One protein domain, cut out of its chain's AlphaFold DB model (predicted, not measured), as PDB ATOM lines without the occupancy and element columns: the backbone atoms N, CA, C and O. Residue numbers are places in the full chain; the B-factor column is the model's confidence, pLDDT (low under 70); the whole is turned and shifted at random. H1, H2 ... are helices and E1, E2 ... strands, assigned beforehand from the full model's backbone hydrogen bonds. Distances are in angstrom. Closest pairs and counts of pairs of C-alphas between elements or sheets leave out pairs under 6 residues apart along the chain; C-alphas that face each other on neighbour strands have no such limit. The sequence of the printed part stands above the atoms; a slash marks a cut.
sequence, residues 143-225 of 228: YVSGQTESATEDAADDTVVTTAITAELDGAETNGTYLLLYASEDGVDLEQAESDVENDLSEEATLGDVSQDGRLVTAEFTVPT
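This is residues 143 to 225 of the 228 residues of an uncharacterized protein of Haloterrigena thermotolerans DSM 11552 (UniProt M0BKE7). A long, twisted sheet of five strands makes a wall, with one helix, H2, lying slantwise over one face and no named helix over the other. The short strand E1 lies along one edge of the wall, and the four-residue helix H1 and the link after it lie towards one end of the long axis. The printed part has 83 residues, with two named helices and five named strands in the chain order E1 H1 E2 E3 H2 E4 E5; the sheet's order is E1 - E2 - E3 - E5 - E4, with neighbours antiparallel throughout, and the class is mixed, helices and strands. The whole is compact, with a radius of gyration of the C-alphas of 13.3 A, yet elongated in outline, spanning 43 by 24 by 21 A.

In the sheet, E2 (residues 160 to 170) and E3 (residues 173 to 182) form a hairpin at 166 degrees, with N 166 and O 177 within hydrogen-bond range at 2.9 A. E5 (residues 216 to 224) is the antiparallel neighbour of E3 at 159 degrees, with N 178 and O 219 at 2.7 A. E4 (residues 206 to 213), an edge strand, forms a hairpin with E5, with N 208 and O 220 at 2.7 A. The other edge strand, E1 (residues 143 to 146), is the antiparallel neighbour of E2, with N 145 and O 163 at 2.7 A. H2 (residues 190 to 200) is on the sheet at a height of 7.9 A, over E3 and E5, and runs slantwise to the strands, at 36 degrees to E5 on the local plane. The closest C-alphas of H2 and E4 are those of Glu 198 and Leu 207, 6.5 A apart. H2 on one face of the sheet gives two layers, one of strands and one of helix. E3, H2 and E4 form a split strand-helix-strand unit, two strands running the same way with E5 between them, and its crossover is right-handed. H1 (residues 149 to 152) only grazes the sheet; its C-alpha 152 is 6.4 A from that of Val 161. Every O i to N i+4 pair of H2 is within hydrogen-bond range, while H1 is too short for such a pair.

E2 measures 29.1 A from first to last C-alpha, E3 28.9 A, E5 26.1 A, E4 21.8 A, H2 15.1 A, E1 10.1 A and H1 4.9 A. C-alpha 143, where E1 begins, is at (28.892, -15.806, 17.814); H2 begins with C-alpha 190 at (31.108, -17.823, -3.227), and E5 ends with C-alpha 224 at (12.675, -11.588, 13.101).

The two C-alphas farthest apart, those of Asp 154 and Gly 171, are 43.4 A apart. The printed part has no cut, and no link is long. The mean pLDDT of the printed part is 74.6; residues 143 to 155 and 161 to 170 are under 70.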
ATOM      1  N   TYR A 143      28.062 -14.606  17.857       50.59
ATOM      2  CA  TYR A 143      28.892 -15.806  17.814       50.59
ATOM      3  C   TYR A 143      30.227 -15.510  17.129       50.59
ATOM      4  O   TYR A 143      30.272 -14.822  16.126       50.59
ATOM      5  N   VAL A 144      31.338 -15.997  17.665       47.59
ATOM      6  CA  VAL A 144      32.635 -16.010  16.968       47.59
ATOM      7  C   VAL A 144      33.218 -17.390  17.231       47.59
ATOM      8  O   VAL A 144      33.132 -17.852  18.366       47.59
ATOM      9  N   SER A 145      33.718 -18.040  16.183       48.41
ATOM     10  CA  SER A 145      34.302 -19.382  16.152       48.41
ATOM     11  C   SER A 145      35.521 -19.383  15.228       48.41
ATOM     12  O   SER A 145      35.381 -19.453  14.014       48.41
ATOM     13  N   GLY A 146      36.731 -19.260  15.776       48.38
ATOM     14  CA  GLY A 146      37.987 -19.299  14.998       48.38
ATOM     15  C   GLY A 146      38.783 -20.578  15.237       48.38
ATOM     16  O   GLY A 146      38.888 -20.987  16.376       48.38
ATOM     17  N   GLN A 147      39.343 -21.236  14.227       45.34
ATOM     18  CA  GLN A 147      40.242 -22.386  14.417       45.34
ATOM     19  C   GLN A 147      41.624 -21.919  14.912       45.34
ATOM     20  O   GLN A 147      42.064 -20.816  14.596       45.34
ATOM     21  N   THR A 148      42.332 -22.760  15.665       44.72
ATOM     22  CA  THR A 148      43.724 -22.512  16.085       44.72
ATOM     23  C   THR A 148      44.731 -22.740  14.953       44.72
ATOM     24  O   THR A 148      44.446 -23.455  13.989       44.72
ATOM     25  N   GLU A 149      45.932 -22.155  15.083       42.09
ATOM     26  CA  GLU A 149      47.050 -22.228  14.111       42.09
ATOM     27  C   GLU A 149      47.423 -23.682  13.745       42.09
ATOM     28  O   GLU A 149      47.653 -24.022  12.582       42.09
ATOM     29  N   SER A 150      47.361 -24.581  14.734       38.62
ATOM     30  CA  SER A 150      47.549 -26.035  14.608       38.62
ATOM     31  C   SER A 150      46.570 -26.690  13.627       38.62
ATOM     32  O   SER A 150      46.919 -27.676  12.980       38.62
ATOM     33  N   ALA A 151      45.355 -26.157  13.494       44.88
ATOM     34  CA  ALA A 151      44.353 -26.629  12.543       44.88
ATOM     35  C   ALA A 151      44.429 -25.909  11.182       44.88
ATOM     36  O   ALA A 151      43.879 -26.413  10.203       44.88
ATOM     37  N   THR A 152      45.115 -24.762  11.100       50.75
ATOM     38  CA  THR A 152      45.175 -23.902   9.906       50.75
ATOM     39  C   THR A 152      46.350 -24.209   8.982       50.75
ATOM     40  O   THR A 152      46.186 -24.141   7.766       50.75
ATOM     41  N   GLU A 153      47.521 -24.575   9.514       51.03
ATOM     42  CA  GLU A 153      48.723 -24.823   8.693       51.03
ATOM     43  C   GLU A 153      48.599 -26.048   7.763       51.03
ATOM     44  O   GLU A 153      49.227 -26.088   6.702       51.03
ATOM     45  N   ASP A 154      47.768 -27.029   8.133       57.16
ATOM     46  CA  ASP A 154      47.498 -28.247   7.352       57.16
ATOM     47  C   ASP A 154      46.118 -28.230   6.658       57.16
ATOM     48  O   ASP A 154      45.723 -29.219   6.023       57.16
ATOM     49  N   ALA A 155      45.369 -27.129   6.770       61.62
ATOM     50  CA  ALA A 155      44.042 -27.000   6.179       61.62
ATOM     51  C   ALA A 155      44.108 -26.975   4.643       61.62
ATOM     52  O   ALA A 155      45.047 -26.454   4.037       61.62
ATOM     53  N   ALA A 156      43.092 -27.542   3.988       72.81
ATOM     54  CA  ALA A 156      42.949 -27.388   2.544       72.81
ATOM     55  C   ALA A 156      42.584 -25.932   2.210       72.81
ATOM     56  O   ALA A 156      41.925 -25.270   3.007       72.81
ATOM     57  N   ASP A 157      42.980 -25.446   1.030       74.69
ATOM     58  CA  ASP A 157      42.783 -24.046   0.616       74.69
ATOM     59  C   ASP A 157      41.318 -23.568   0.754       74.69
ATOM     60  O   ASP A 157      41.080 -22.404   1.065       74.69
ATOM     61  N   ASP A 158      40.353 -24.470   0.544       76.56
ATOM     62  CA  ASP A 158      38.898 -24.264   0.618       76.56
ATOM     63  C   ASP A 158      38.308 -24.410   2.032       76.56
ATOM     64  O   ASP A 158      37.096 -24.322   2.220       76.56
ATOM     65  N   THR A 159      39.143 -24.629   3.047       75.75
ATOM     66  CA  THR A 159      38.694 -24.784   4.435       75.75
ATOM     67  C   THR A 159      38.376 -23.418   5.036       75.75
ATOM     68  O   THR A 159      39.215 -22.517   4.997       75.75
ATOM     69  N   VAL A 160      37.195 -23.273   5.640       70.06
ATOM     70  CA  VAL A 160      36.884 -22.132   6.512       70.06
ATOM     71  C   VAL A 160      37.655 -22.303   7.815       70.06
ATOM     72  O   VAL A 160      37.500 -23.300   8.520       70.06
ATOM     73  N   VAL A 161      38.505 -21.330   8.109       64.38
ATOM     74  CA  VAL A 161      39.384 -21.321   9.276       64.38
ATOM     75  C   VAL A 161      38.850 -20.434  10.386       64.38
ATOM     76  O   VAL A 161      39.132 -20.710  11.540       64.38
ATOM     77  N   THR A 162      38.019 -19.441  10.069       61.34
ATOM     78  CA  THR A 162      37.323 -18.635  11.077       61.34
ATOM     79  C   THR A 162      35.914 -18.315  10.613       61.34
ATOM     80  O   THR A 162      35.706 -17.942   9.466       61.34
ATOM     81  N   THR A 163      34.958 -18.424  11.521       65.44
ATOM     82  CA  THR A 163      33.569 -18.023  11.350       65.44
ATOM     83  C   THR A 163      33.205 -16.995  12.415       65.44
ATOM     84  O   THR A 163      33.524 -17.169  13.587       65.44
ATOM     85  N   ALA A 164      32.484 -15.942  12.054       63.34
ATOM     86  CA  ALA A 164      31.863 -15.046  13.021       63.34
ATOM     87  C   ALA A 164      30.449 -14.675  12.588       63.34
ATOM     88  O   ALA A 164      30.150 -14.606  11.408       63.34
ATOM     89  N   ILE A 165      29.569 -14.455  13.552       68.94
ATOM     90  CA  ILE A 165      28.206 -13.988  13.367       68.94
ATOM     91  C   ILE A 165      27.995 -12.817  14.314       68.94
ATOM     92  O   ILE A 165      28.124 -12.921  15.538       68.94
ATOM     93  N   THR A 166      27.647 -11.684  13.742       67.19
ATOM     94  CA  THR A 166      27.347 -10.462  14.477       67.19
ATOM     95  C   THR A 166      25.890 -10.143  14.252       67.19
ATOM     96  O   THR A 166      25.349 -10.489  13.203       67.19
ATOM     97  N   ALA A 167      25.235  -9.517  15.223       66.00
ATOM     98  CA  ALA A 167      23.907  -8.993  14.979       66.00
ATOM     99  C   ALA A 167      23.685  -7.649  15.661       66.00
ATOM    100  O   ALA A 167      24.421  -7.221  16.545       66.00
ATOM    101  N   GLU A 168      22.666  -6.956  15.199       64.31
ATOM    102  CA  GLU A 168      22.150  -5.728  15.753       64.31
ATOM    103  C   GLU A 168      20.633  -5.874  15.825       64.31
ATOM    104  O   GLU A 168      19.966  -6.158  14.827       64.31
ATOM    105  N   LEU A 169      20.097  -5.700  17.030       67.06
ATOM    106  CA  LEU A 169      18.664  -5.727  17.280       67.06
ATOM    107  C   LEU A 169      18.073  -4.373  16.849       67.06
ATOM    108  O   LEU A 169      18.313  -3.358  17.505       67.06
ATOM    109  N   ASP A 170      17.291  -4.346  15.766       69.56
ATOM    110  CA  ASP A 170      16.574  -3.156  15.276       69.56
ATOM    111  C   ASP A 170      15.055  -3.360  15.384       69.56
ATOM    112  O   ASP A 170      14.303  -3.531  14.416       69.56
ATOM    113  N   GLY A 171      14.574  -3.361  16.626       74.19
ATOM    114  CA  GLY A 171      13.162  -3.518  16.931       74.19
ATOM    115  C   GLY A 171      12.636  -4.902  16.545       74.19
ATOM    116  O   GLY A 171      12.957  -5.903  17.177       74.19
ATOM    117  N   ALA A 172      11.793  -4.956  15.510       78.00
ATOM    118  CA  ALA A 172      11.153  -6.202  15.074       78.00
ATOM    119  C   ALA A 172      12.069  -7.102  14.228       78.00
ATOM    120  O   ALA A 172      11.745  -8.270  14.026       78.00
ATOM    121  N   GLU A 173      13.171  -6.558  13.714       78.12
ATOM    122  CA  GLU A 173      14.127  -7.287  12.888       78.12
ATOM    123  C   GLU A 173      15.515  -7.210  13.522       78.12
ATOM    124  O   GLU A 173      15.937  -6.180  14.043       78.12
ATOM    125  N   THR A 174      16.228  -8.323  13.468       76.88
ATOM    126  CA  THR A 174      17.629  -8.440  13.840       76.88
ATOM    127  C   THR A 174      18.441  -8.511  12.560       76.88
ATOM    128  O   THR A 174      18.243  -9.412  11.743       76.88
ATOM    129  N   ASN A 175      19.328  -7.538  12.364       79.81
ATOM    130  CA  ASN A 175      20.237  -7.498  11.225       79.81
ATOM    131  C   ASN A 175      21.552  -8.123  11.646       79.81
ATOM    132  O   ASN A 175      22.118  -7.711  12.650       79.81
ATOM    133  N   GLY A 176      22.054  -9.088  10.894       75.06
ATOM    134  CA  GLY A 176      23.304  -9.742  11.214       75.06
ATOM    135  C   GLY A 176      24.254  -9.866  10.045       75.06
ATOM    136  O   GLY A 176      23.923  -9.617   8.886       75.06
ATOM    137  N   THR A 177      25.479 -10.236  10.382       73.50
ATOM    138  CA  THR A 177      26.557 -10.456   9.432       73.50
ATOM    139  C   THR A 177      27.239 -11.760   9.781       73.50
ATOM    140  O   THR A 177      27.712 -11.939  10.896       73.50
ATOM    141  N   TYR A 178      27.269 -12.674   8.822       78.44
ATOM    142  CA  TYR A 178      27.979 -13.936   8.873       78.44
ATOM    143  C   TYR A 178      29.301 -13.763   8.115       78.44
ATOM    144  O   TYR A 178      29.334 -13.374   6.951       78.44
ATOM    145  N   LEU A 179      30.410 -14.017   8.787       72.62
ATOM    146  CA  LEU A 179      31.772 -13.835   8.318       72.62
ATOM    147  C   LEU A 179      32.433 -15.207   8.234       72.62
ATOM    148  O   LEU A 179      32.399 -15.957   9.203       72.62
ATOM    149  N   LEU A 180      33.030 -15.528   7.091       74.88
ATOM    150  CA  LEU A 180      33.752 -16.774   6.836       74.88
ATOM    151  C   LEU A 180      35.144 -16.433   6.305       74.88
ATOM    152  O   LEU A 180      35.293 -15.965   5.178       74.88
ATOM    153  N   LEU A 181      36.179 -16.669   7.094       71.50
ATOM    154  CA  LEU A 181      37.564 -16.548   6.671       71.50
ATOM    155  C   LEU A 181      38.064 -17.906   6.192       71.50
ATOM    156  O   LEU A 181      38.091 -18.868   6.956       71.50
ATOM    157  N   TYR A 182      38.501 -17.983   4.942       74.31
ATOM    158  CA  TYR A 182      39.067 -19.196   4.356       74.31
ATOM    159  C   TYR A 182      40.574 -19.294   4.597       74.31
ATOM    160  O   TYR A 182      41.252 -18.286   4.807       74.31
ATOM    161  N   ALA A 183      41.131 -20.505   4.535       71.50
ATOM    162  CA  ALA A 183      42.574 -20.738   4.606       71.50
ATOM    163  C   ALA A 183      43.324 -19.988   3.488       71.50
ATOM    164  O   ALA A 183      44.398 -19.432   3.718       71.50
ATOM    165  N   SER A 184      42.729 -19.903   2.294       76.38
ATOM    166  CA  SER A 184      43.281 -19.193   1.140       76.38
ATOM    167  C   SER A 184      42.193 -18.489   0.323       76.38
ATOM    168  O   SER A 184      41.073 -18.974   0.207       76.38
ATOM    169  N   GLU A 185      42.541 -17.358  -0.302       80.38
ATOM    170  CA  GLU A 185      41.656 -16.624  -1.224       80.38
ATOM    171  C   GLU A 185      41.305 -17.481  -2.450       80.38
ATOM    172  O   GLU A 185      40.182 -17.436  -2.947       80.38
ATOM    173  N   ASP A 186      42.250 -18.308  -2.909       84.88
ATOM    174  CA  ASP A 186      42.071 -19.181  -4.074       84.88
ATOM    175  C   ASP A 186      41.095 -20.344  -3.808       84.88
ATOM    176  O   ASP A 186      40.633 -20.983  -4.757       84.88
ATOM    177  N   GLY A 187      40.803 -20.637  -2.535       83.81
ATOM    178  CA  GLY A 187      39.869 -21.682  -2.117       83.81
ATOM    179  C   GLY A 187      38.428 -21.207  -1.939       83.81
ATOM    180  O   GLY A 187      37.549 -22.036  -1.717       83.81
ATOM    181  N   VAL A 188      38.168 -19.900  -2.053       87.06
ATOM    182  CA  VAL A 188      36.827 -19.339  -1.859       87.06
ATOM    183  C   VAL A 188      35.925 -19.679  -3.048       87.06
ATOM    184  O   VAL A 188      36.160 -19.241  -4.178       87.06
ATOM    185  N   ASP A 189      34.846 -20.412  -2.780       92.06
ATOM    186  CA  ASP A 189      33.716 -20.591  -3.692       92.06
ATOM    187  C   ASP A 189      32.500 -19.851  -3.124       92.06
ATOM    188  O   ASP A 189      31.858 -20.312  -2.184       92.06
ATOM    189  N   LEU A 190      32.200 -18.680  -3.693       90.31
ATOM    190  CA  LEU A 190      31.108 -17.823  -3.227       90.31
ATOM    191  C   LEU A 190      29.723 -18.465  -3.367       90.31
ATOM    192  O   LEU A 190      28.882 -18.236  -2.506       90.31
ATOM    193  N   GLU A 191      29.478 -19.262  -4.413       89.50
ATOM    194  CA  GLU A 191      28.171 -19.919  -4.585       89.50
ATOM    195  C   GLU A 191      27.977 -21.009  -3.520       89.50
ATOM    196  O   GLU A 191      26.872 -21.203  -3.011       89.50
ATOM    197  N   GLN A 192      29.058 -21.709  -3.164       87.50
ATOM    198  CA  GLN A 192      29.043 -22.686  -2.079       87.50
ATOM    199  C   GLN A 192      28.905 -22.003  -0.712       87.50
ATOM    200  O   GLN A 192      28.064 -22.423   0.074       87.50
ATOM    201  N   ALA A 193      29.664 -20.932  -0.457       86.12
ATOM    202  CA  ALA A 193      29.603 -20.173   0.792       86.12
ATOM    203  C   ALA A 193      28.202 -19.596   1.043       86.12
ATOM    204  O   ALA A 193      27.678 -19.717   2.145       86.12
ATOM    205  N   GLU A 194      27.570 -19.023   0.013       90.75
ATOM    206  CA  GLU A 194      26.183 -18.550   0.074       90.75
ATOM    207  C   GLU A 194      25.239 -19.694   0.465       90.75
ATOM    208  O   GLU A 194      24.484 -19.568   1.426       90.75
ATOM    209  N   SER A 195      25.343 -20.846  -0.206       87.56
ATOM    210  CA  SER A 195      24.513 -22.010   0.116       87.56
ATOM    211  C   SER A 195      24.755 -22.555   1.525       87.56
ATOM    212  O   SER A 195      23.817 -23.079   2.122       87.56
ATOM    213  N   ASP A 196      25.984 -22.518   2.034       84.06
ATOM    214  CA  ASP A 196      26.308 -23.005   3.375       84.06
ATOM    215  C   ASP A 196      25.730 -22.064   4.438       84.06
ATOM    216  O   ASP A 196      25.055 -22.531   5.354       84.06
ATOM    217  N   VAL A 197      25.866 -20.746   4.251       85.38
ATOM    218  CA  VAL A 197      25.249 -19.750   5.140       85.38
ATOM    219  C   VAL A 197      23.721 -19.866   5.124       85.38
ATOM    220  O   VAL A 197      23.109 -19.863   6.187       85.38
ATOM    221  N   GLU A 198      23.079 -20.035   3.960       84.88
ATOM    222  CA  GLU A 198      21.622 -20.255   3.893       84.88
ATOM    223  C   GLU A 198      21.168 -21.506   4.662       84.88
ATOM    224  O   GLU A 198      20.059 -21.524   5.194       84.88
ATOM    225  N   ASN A 199      21.988 -22.562   4.699       83.00
ATOM    226  CA  ASN A 199      21.661 -23.793   5.422       83.00
ATOM    227  C   ASN A 199      21.897 -23.679   6.934       83.00
ATOM    228  O   ASN A 199      21.232 -24.382   7.696       83.00
ATOM    229  N   ASP A 200      22.855 -22.848   7.349       78.75
ATOM    230  CA  ASP A 200      23.188 -22.611   8.755       78.75
ATOM    231  C   ASP A 200      22.214 -21.640   9.430       78.75
ATOM    232  O   ASP A 200      21.961 -21.737  10.633       78.75
ATOM    233  N   LEU A 201      21.665 -20.698   8.664       80.94
ATOM    234  CA  LEU A 201      20.660 -19.765   9.148       80.94
ATOM    235  C   LEU A 201      19.313 -20.464   9.417       80.94
ATOM    236  O   LEU A 201      18.981 -21.502   8.841       80.94
ATOM    237  N   SER A 202      18.505 -19.877  10.304       75.12
ATOM    238  CA  SER A 202      17.148 -20.369  10.560       75.12
ATOM    239  C   SER A 202      16.269 -20.241   9.308       75.12
ATOM    240  O   SER A 202      16.486 -19.371   8.468       75.12
ATOM    241  N   GLU A 203      15.218 -21.065   9.190       80.19
ATOM    242  CA  GLU A 203      14.277 -20.997   8.050       80.19
ATOM    243  C   GLU A 203      13.569 -19.629   7.924       80.19
ATOM    244  O   GLU A 203      12.967 -19.329   6.890       80.19
ATOM    245  N   GLU A 204      13.602 -18.822   8.987       81.19
ATOM    246  CA  GLU A 204      12.977 -17.501   9.079       81.19
ATOM    247  C   GLU A 204      13.960 -16.358   8.810       81.19
ATOM    248  O   GLU A 204      13.538 -15.219   8.587       81.19
ATOM    249  N   ALA A 205      15.257 -16.658   8.768       85.31
ATOM    250  CA  ALA A 205      16.267 -15.719   8.336       85.31
ATOM    251  C   ALA A 205      16.229 -15.541   6.811       85.31
ATOM    252  O   ALA A 205      15.996 -16.463   6.028       85.31
ATOM    253  N   THR A 206      16.471 -14.314   6.378       90.38
ATOM    254  CA  THR A 206      16.629 -13.936   4.980       90.38
ATOM    255  C   THR A 206      18.085 -13.588   4.743       90.38
ATOM    256  O   THR A 206      18.584 -12.628   5.328       90.38
ATOM    257  N   LEU A 207      18.747 -14.343   3.868       92.25
ATOM    258  CA  LEU A 207      20.083 -14.001   3.404       92.25
ATOM    259  C   LEU A 207      20.024 -12.777   2.476       92.25
ATOM    260  O   LEU A 207      19.177 -12.685   1.581       92.25
ATOM    261  N   GLY A 208      20.897 -11.817   2.748       90.00
ATOM    262  CA  GLY A 208      21.094 -10.579   2.012       90.00
ATOM    263  C   GLY A 208      22.265 -10.679   1.038       90.00
ATOM    264  O   GLY A 208      22.385 -11.646   0.286       90.00
ATOM    265  N   ASP A 209      23.105  -9.645   1.006       91.31
ATOM    266  CA  ASP A 209      24.265  -9.608   0.122       91.31
ATOM    267  C   ASP A 209      25.394 -10.508   0.657       91.31
ATOM    268  O   ASP A 209      25.753 -10.456   1.835       91.31
ATOM    269  N   VAL A 210      25.988 -11.303  -0.241       91.38
ATOM    270  CA  VAL A 210      27.215 -12.072   0.010       91.38
ATOM    271  C   VAL A 210      28.353 -11.471  -0.804       91.38
ATOM    272  O   VAL A 210      28.257 -11.287  -2.021       91.38
ATOM    273  N   SER A 211      29.446 -11.139  -0.132       86.06
ATOM    274  CA  SER A 211      30.608 -10.481  -0.720       86.06
ATOM    275  C   SER A 211      31.909 -11.111  -0.240       86.06
ATOM    276  O   SER A 211      31.938 -11.801   0.772       86.06
ATOM    277  N   GLN A 212      32.986 -10.894  -0.992       87.44
ATOM    278  CA  GLN A 212      34.324 -11.384  -0.668       87.44
ATOM    279  C   GLN A 212      35.320 -10.225  -0.687       87.44
ATOM    280  O   GLN A 212      35.350  -9.457  -1.654       87.44
ATOM    281  N   ASP A 213      36.178 -10.167   0.330       80.19
ATOM    282  CA  ASP A 213      37.401  -9.370   0.355       80.19
ATOM    283  C   ASP A 213      38.603 -10.254   0.730       80.19
ATOM    284  O   ASP A 213      38.767 -10.697   1.867       80.19
ATOM    285  N   GLY A 214      39.437 -10.570  -0.263       82.75
ATOM    286  CA  GLY A 214      40.540 -11.518  -0.105       82.75
ATOM    287  C   GLY A 214      40.050 -12.892   0.365       82.75
ATOM    288  O   GLY A 214      39.298 -13.570  -0.332       82.75
ATOM    289  N   ARG A 215      40.486 -13.310   1.556       81.44
ATOM    290  CA  ARG A 215      40.113 -14.587   2.192       81.44
ATOM    291  C   ARG A 215      38.762 -14.545   2.912       81.44
ATOM    292  O   ARG A 215      38.258 -15.600   3.287       81.44
ATOM    293  N   LEU A 216      38.225 -13.353   3.162       73.44
ATOM    294  CA  LEU A 216      37.035 -13.149   3.976       73.44
ATOM    295  C   LEU A 216      35.797 -13.082   3.085       73.44
ATOM    296  O   LEU A 216      35.724 -12.261   2.176       73.44
ATOM    297  N   VAL A 217      34.813 -13.922   3.375       79.44
ATOM    298  CA  VAL A 217      33.452 -13.823   2.855       79.44
ATOM    299  C   VAL A 217      32.571 -13.194   3.928       79.44
ATOM    300  O   VAL A 217      32.669 -13.529   5.104       79.44
ATOM    301  N   THR A 218      31.727 -12.255   3.522       80.56
ATOM    302  CA  THR A 218      30.783 -11.524   4.367       80.56
ATOM    303  C   THR A 218      29.391 -11.688   3.788       80.56
ATOM    304  O   THR A 218      29.163 -11.309   2.640       80.56
ATOM    305  N   ALA A 219      28.480 -12.242   4.573       85.44
ATOM    306  CA  ALA A 219      27.103 -12.501   4.208       85.44
ATOM    307  C   ALA A 219      26.165 -11.788   5.188       85.44
ATOM    308  O   ALA A 219      26.151 -12.084   6.380       85.44
ATOM    309  N   GLU A 220      25.398 -10.823   4.704       87.38
ATOM    310  CA  GLU A 220      24.403 -10.125   5.521       87.38
ATOM    311  C   GLU A 220      23.151 -10.988   5.667       87.38
ATOM    312  O   GLU A 220      22.755 -11.664   4.723       87.38
ATOM    313  N   PHE A 221      22.486 -10.953   6.817       88.81
ATOM    314  CA  PHE A 221      21.189 -11.597   6.992       88.81
ATOM    315  C   PHE A 221      20.256 -10.748   7.847       88.81
ATOM    316  O   PHE A 221      20.685  -9.900   8.626       88.81
ATOM    317  N   THR A 222      18.960 -10.997   7.717       88.62
ATOM    318  CA  THR A 222      17.938 -10.415   8.589       88.62
ATOM    319  C   THR A 222      17.033 -11.521   9.096       88.62
ATOM    320  O   THR A 222      16.622 -12.381   8.323       88.62
ATOM    321  N   VAL A 223      16.686 -11.502  10.375       86.06
ATOM    322  CA  VAL A 223      15.772 -12.467  11.001       86.06
ATOM    323  C   VAL A 223      14.802 -11.718  11.916       86.06
ATOM    324  O   VAL A 223      15.179 -10.676  12.458       86.06
ATOM    325  N   PRO A 224      13.544 -12.162  12.082       82.62
ATOM    326  CA  PRO A 224      12.675 -11.588  13.101       82.62
ATOM    327  C   PRO A 224      13.354 -11.650  14.471       82.62
ATOM    328  O   PRO A 224      13.871 -12.695  14.847       82.62
ATOM    329  N   THR A 225      13.333 -10.555  15.232       74.62
ATOM    330  CA  THR A 225      13.968 -10.502  16.566       74.62
ATOM    331  C   THR A 225      13.407 -11.544  17.541       74.62
ATOM    332  O   THR A 225      14.082 -11.947  18.479       74.62
TER     333      THR A 225